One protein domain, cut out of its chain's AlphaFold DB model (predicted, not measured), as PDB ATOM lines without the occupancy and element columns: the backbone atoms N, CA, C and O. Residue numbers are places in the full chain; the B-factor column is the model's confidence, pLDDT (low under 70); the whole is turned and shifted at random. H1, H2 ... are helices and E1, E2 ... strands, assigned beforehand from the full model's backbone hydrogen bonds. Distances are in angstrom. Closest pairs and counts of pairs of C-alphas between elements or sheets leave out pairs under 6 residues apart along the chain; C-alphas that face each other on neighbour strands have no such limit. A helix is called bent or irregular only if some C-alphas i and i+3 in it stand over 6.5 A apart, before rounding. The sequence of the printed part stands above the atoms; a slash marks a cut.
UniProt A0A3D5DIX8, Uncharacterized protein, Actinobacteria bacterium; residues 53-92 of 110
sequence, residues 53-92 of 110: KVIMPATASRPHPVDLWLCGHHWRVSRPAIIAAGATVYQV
ATOM      1  N   LYS A  53     238.370 233.149 232.644       95.00
ATOM      2  CA  LYS A  53     238.617 234.164 233.676       95.00
ATOM      3  C   LYS A  53     238.210 235.526 233.122       95.00
ATOM      4  O   LYS A  53     238.572 235.883 232.003       95.00
ATOM      5  N   VAL A  54     237.461 236.289 233.900       95.50
ATOM      6  CA  VAL A  54     236.997 237.633 233.558       95.50
ATOM      7  C   VAL A  54     237.487 238.588 234.629       95.50
ATOM      8  O   VAL A  54     237.218 238.367 235.802       95.50
ATOM      9  N   ILE A  55     238.171 239.652 234.230       95.56
ATOM     10  CA  ILE A  55     238.562 240.738 235.125       95.56
ATOM     11  C   ILE A  55     237.610 241.899 234.877       95.56
ATOM     12  O   ILE A  55     237.656 242.561 233.838       95.56
ATOM     13  N   MET A  56     236.720 242.133 235.833       95.75
ATOM     14  CA  MET A  56     235.835 243.288 235.822       95.75
ATOM     15  C   MET A  56     236.666 244.547 236.133       95.75
ATOM     16  O   MET A  56     237.455 244.516 237.083       95.75
ATOM     17  N   PRO A  57     236.481 245.678 235.427       94.81
ATOM     18  CA  PRO A  57     237.222 246.914 235.685       94.81
ATOM     19  C   PRO A  57     236.653 247.639 236.903       94.81
ATOM     20  O   PRO A  57     235.449 247.535 237.167       94.81
ATOM     21  N   ALA A  58     237.489 248.348 237.660       93.81
ATOM     22  CA  ALA A  58     237.020 249.156 238.783       93.81
ATOM     23  C   ALA A  58     235.967 250.182 238.323       93.81
ATOM     24  O   ALA A  58     236.029 250.717 237.216       93.81
ATOM     25  N   THR A  59     234.983 250.447 239.174       92.81
ATOM     26  CA  THR A  59     233.940 251.455 238.965       92.81
ATOM     27  C   THR A  59     233.777 252.299 240.224       92.81
ATOM     28  O   THR A  59     234.247 251.922 241.293       92.81
ATOM     29  N   ALA A  60     233.055 253.420 240.140       91.31
ATOM     30  CA  ALA A  60     232.775 254.256 241.313       91.31
ATOM     31  C   ALA A  60     232.092 253.478 242.458       91.31
ATOM     32  O   ALA A  60     232.357 253.732 243.626       91.31
ATOM     33  N   SER A  61     231.241 252.500 242.126       91.25
ATOM     34  CA  SER A  61     230.586 251.625 243.112       91.25
ATOM     35  C   SER A  61     231.426 250.404 243.502       91.25
ATOM     36  O   SER A  61     231.078 249.709 244.451       91.25
ATOM     37  N   ARG A  62     232.500 250.107 242.760       90.38
ATOM     38  CA  ARG A  62     233.394 248.971 242.994       90.38
ATOM     39  C   ARG A  62     234.841 249.414 242.752       90.38
ATOM     40  O   ARG A  62     235.350 249.205 241.650       90.38
ATOM     41  N   PRO A  63     235.505 250.024 243.747       90.50
ATOM     42  CA  PRO A  63     236.778 250.722 243.548       90.50
ATOM     43  C   PRO A  63     237.960 249.795 243.231       90.50
ATOM     44  O   PRO A  63     239.050 250.277 242.945       90.50
ATOM     45  N   HIS A  64     237.746 248.477 243.222       91.56
ATOM     46  CA  HIS A  64     238.759 247.497 242.867       91.56
ATOM     47  C   HIS A  64     238.294 246.594 241.712       91.56
ATOM     48  O   HIS A  64     237.111 246.231 241.616       91.56
ATOM     49  N   PRO A  65     239.215 246.215 240.813       92.31
ATOM     50  CA  PRO A  65     238.973 245.167 239.831       92.31
ATOM     51  C   PRO A  65     238.647 243.842 240.525       92.31
ATOM     52  O   PRO A  65     239.036 243.608 241.665       92.31
ATOM     53  N   VAL A  66     237.849 243.009 239.857       92.88
ATOM     54  CA  VAL A  66     237.373 241.743 240.434       92.88
ATOM     55  C   VAL A  66     237.512 240.636 239.413       92.88
ATOM     56  O   VAL A  66     237.032 240.767 238.287       92.88
ATOM     57  N   ASP A  67     238.108 239.536 239.853       92.81
ATOM     58  CA  ASP A  67     238.253 238.321 239.073       92.81
ATOM     59  C   ASP A  67     237.005 237.441 239.219       92.81
ATOM     60  O   ASP A  67     236.566 237.121 240.324       92.81
ATOM     61  N   LEU A  68     236.438 237.023 238.089       93.50
ATOM     62  CA  LEU A  68     235.326 236.086 237.998       93.50
ATOM     63  C   LEU A  68     235.742 234.882 237.156       93.50
ATOM     64  O   LEU A  68     236.141 235.022 236.000       93.50
ATOM     65  N   TRP A  69     235.581 233.684 237.707       95.06
ATOM     66  CA  TRP A  69     235.794 232.427 236.998       95.06
ATOM     67  C   TRP A  69     234.452 231.872 236.528       95.06
ATOM     68  O   TRP A  69     233.566 231.596 237.339       95.06
ATOM     69  N   LEU A  70     234.276 231.719 235.216       95.44
ATOM     70  CA  LEU A  70     233.017 231.307 234.597       95.44
ATOM     71  C   LEU A  70     233.165 229.966 233.881       95.44
ATOM     72  O   LEU A  70     234.128 229.717 233.153       95.44
ATOM     73  N   CYS A  71     232.154 229.111 234.032       96.06
ATOM     74  CA  CYS A  71     232.001 227.939 233.180       96.06
ATOM     75  C   CYS A  71     231.581 228.370 231.763       96.06
ATOM     76  O   CYS A  71     230.999 229.444 231.561       96.06
ATOM     77  N   GLY A  72     231.805 227.510 230.765       94.38
ATOM     78  CA  GLY A  72     231.461 227.818 229.371       94.38
ATOM     79  C   GLY A  72     229.969 228.101 229.136       94.38
ATOM     80  O   GLY A  72     229.604 228.784 228.177       94.38
ATOM     81  N   HIS A  73     229.077 227.609 230.003       96.62
ATOM     82  CA  HIS A  73     227.655 227.951 229.940       96.62
ATOM     83  C   HIS A  73     227.395 229.392 230.391       96.62
ATOM     84  O   HIS A  73     226.831 230.174 229.626       96.62
ATOM     85  N   HIS A  74     227.853 229.763 231.589       96.19
ATOM     86  CA  HIS A  74     227.632 231.105 232.120       96.19
ATOM     87  C   HIS A  74     228.320 232.173 231.285       96.19
ATOM     88  O   HIS A  74     227.684 233.182 231.009       96.19
ATOM     89  N   TRP A  75     229.529 231.916 230.779       96.00
ATOM     90  CA  TRP A  75     230.167 232.813 229.815       96.00
ATOM     91  C   TRP A  75     229.265 233.088 228.606       96.00
ATOM     92  O   TRP A  75     229.010 234.243 228.287       96.00
ATOM     93  N   ARG A  76     228.720 232.056 227.946       96.06
ATOM     94  CA  ARG A  76     227.861 232.256 226.762       96.06
ATOM     95  C   ARG A  76     226.620 233.091 227.063       96.06
ATOM     96  O   ARG A  76     226.231 233.903 226.228       96.06
ATOM     97  N   VAL A  77     226.013 232.891 228.232       97.25
ATOM     98  CA  VAL A  77     224.802 233.611 228.643       97.25
ATOM     99  C   VAL A  77     225.112 235.065 229.015       97.25
ATOM    100  O   VAL A  77     224.381 235.966 228.606       97.25
ATOM    101  N   SER A  78     226.193 235.318 229.758       96.00
ATOM    102  CA  SER A  78     226.526 236.649 230.287       96.00
ATOM    103  C   SER A  78     227.435 237.484 229.383       96.00
ATOM    104  O   SER A  78     227.571 238.686 229.612       96.00
ATOM    105  N   ARG A  79     228.022 236.896 228.335       96.50
ATOM    106  CA  ARG A  79     228.991 237.543 227.434       96.50
ATOM    107  C   ARG A  79     228.588 238.951 226.969       96.50
ATOM    108  O   ARG A  79     229.436 239.832 227.063       96.50
ATOM    109  N   PRO A  80     227.343 239.234 226.534       97.38
ATOM    110  CA  PRO A  80     226.965 240.597 226.155       97.38
ATOM    111  C   PRO A  80     227.084 241.609 227.305       97.38
ATOM    112  O   PRO A  80     227.526 242.731 227.084       97.38
ATOM    113  N   ALA A  81     226.724 241.216 228.531       96.38
ATOM    114  CA  ALA A  81     226.811 242.078 229.709       96.38
ATOM    115  C   ALA A  81     228.264 242.287 230.158       96.38
ATOM    116  O   ALA A  81     228.633 243.396 230.527       96.38
ATOM    117  N   ILE A  82     229.096 241.245 230.072       96.12
ATOM    118  CA  ILE A  82     230.530 241.328 230.386       96.12
ATOM    119  C   ILE A  82     231.249 242.264 229.406       96.12
ATOM    120  O   ILE A  82     232.036 243.105 229.830       96.12
ATOM    121  N   ILE A  83     230.930 242.167 228.109       94.88
ATOM    122  CA  ILE A  83     231.465 243.075 227.083       94.88
ATOM    123  C   ILE A  83     231.002 244.512 227.349       94.88
ATOM    124  O   ILE A  83     231.822 245.425 227.342       94.88
ATOM    125  N   ALA A  84     229.713 244.720 227.636       96.44
ATOM    126  CA  ALA A  84     229.181 246.047 227.953       96.44
ATOM    127  C   ALA A  84     229.806 246.657 229.222       96.44
ATOM    128  O   ALA A  84     229.896 247.876 229.333       96.44
ATOM    129  N   ALA A  85     230.257 245.822 230.160       94.62
ATOM    130  CA  ALA A  85     230.943 246.249 231.371       94.62
ATOM    131  C   ALA A  85     232.432 246.589 231.161       94.62
ATOM    132  O   ALA A  85     233.080 246.999 232.120       94.62
ATOM    133  N   GLY A  86     232.984 246.412 229.953       95.12
ATOM    134  CA  GLY A  86     234.390 246.709 229.658       95.12
ATOM    135  C   GLY A  86     235.378 245.759 230.340       95.12
ATOM    136  O   GLY A  86     236.470 246.175 230.713       95.12
ATOM    137  N   ALA A  87     234.982 244.504 230.560       96.88
ATOM    138  CA  ALA A  87     235.825 243.521 231.230       96.88
ATOM    139  C   ALA A  87     236.879 242.898 230.307       96.88
ATOM    140  O   ALA A  87     236.630 242.653 229.124       96.88
ATOM    141  N   THR A  88     238.028 242.556 230.889       95.19
ATOM    142  CA  THR A  88     239.085 241.788 230.220       95.19
ATOM    143  C   THR A  88     238.802 240.297 230.367       95.19
ATOM    144  O   THR A  88     238.432 239.839 231.447       95.19
ATOM    145  N   VAL A  89     238.963 239.520 229.294       95.12
ATOM    146  CA  VAL A  89     238.576 238.101 229.261       95.12
ATOM    147  C   VAL A  89     239.748 237.227 228.830       95.12
ATOM    148  O   VAL A  89     240.352 237.467 227.789       95.12
ATOM    149  N   TYR A  90     240.005 236.168 229.594       93.06
ATOM    150  CA  TYR A  90     241.037 235.169 229.336       93.06
ATOM    151  C   TYR A  90     240.391 233.790 229.212       93.06
ATOM    152  O   TYR A  90     239.581 233.393 230.054       93.06
ATOM    153  N   GLN A  91     240.737 233.050 228.158       90.69
ATOM    154  CA  GLN A  91     240.380 231.636 228.070       90.69
ATOM    155  C   GLN A  91     241.304 230.840 228.984       90.69
ATOM    156  O   GLN A  91     242.519 231.029 228.971       90.69
ATOM    157  N   VAL A  92     240.719 229.945 229.766       87.56
ATOM    158  CA  VAL A  92     241.475 228.991 230.566       87.56
ATOM    159  C   VAL A  92     241.815 227.832 229.641       87.56
ATOM    160  O   VAL A  92     240.950 227.017 229.316       87.56
TER     161      VAL A  92
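AT A GLANCE: This is residues 53 to 92 of the 110 residues of an uncharacterized protein of Actinobacteria bacterium (UniProt A0A3D5DIX8). A small sheet of three antiparallel strands has one helix, H1, over one of its faces, while no named element covers the other face. The strands E1 and E2 form a hairpin whose link, residues 57 to 65, reaches out at one end of the long axis; the chain then passes through H1 and returns as E3 on the other side of E1. The printed part has 40 residues, with three named strands and one named helix in the order E1, E2, H1, E3, and the sheet runs E2, E1, E3. The class is mixed, helices and strands, and the whole is compact, with a radius of gyration of the C-alphas of 10.1 A, yet elongated in outline, spanning 29 by 18 by 12 A.

IN THESE COORDINATES: E1 is residues 53 to 56, 9.8 A from first to last C-alpha, and begins at C-alpha 53 at (238.617, 234.164, 233.676). E2 is residues 66 to 70 and measures 12.7 A. H1 is residues 72 to 84, 18.4 A long, with C-alpha 72 at (231.461, 227.818, 229.371). H1 is irregular: C-alphas 77 and 80 are 7.7 A apart. E3 is residues 88 to 91, 10.5 A long, and ends at C-alpha 91 at (240.380, 231.636, 228.070).

HOW THE PARTS SIT: E1 is the inner strand, and E2 and E3 are the edge strands. E1 and E2, a hairpin, are antiparallel at 145 degrees; N 54 and O 68 are 2.8 A apart, within hydrogen-bond range, and so are N 68 and O 54, at 2.8 A. E1 and E3 are antiparallel at 176 degrees, with N 55 and O 88 within hydrogen-bond range at 2.8 A; the C-alphas of Val 54 and Val 89 face each other at 4.6 A. H1 is on the sheet at a height of 9.7 A, on one face, which gives two layers, a helix layer and a sheet layer. H1 lies over E1 and only just over E2, on which 3 of its C-alphas fall. On the local plane its line and that of E1 stand at 26 degrees, and it runs along the strands. The closest C-alphas of E1 and H1 are those of Met 56 and Ile 82, 7.8 A apart. H1 and E3 are near each other, with 6 pairs of C-alphas within 10 A. E2, H1 and E3 form a split strand-helix-strand unit, two strands running the same way with E1 between them in the sheet, and its crossover is right-handed. In H1, 7 of 9 O i to N i+4 pairs are within hydrogen-bond range.

THE WHOLE: The C-alphas farthest apart are those of Ala 60 and His 73, at 29.1 A. The printed part has no cut. The links E2 to H1 and H1 to E3 are tight, the link E1 to E2 is short, and there is no long link. The mean pLDDT of the printed part is 94.4, and no printed residue is under 70.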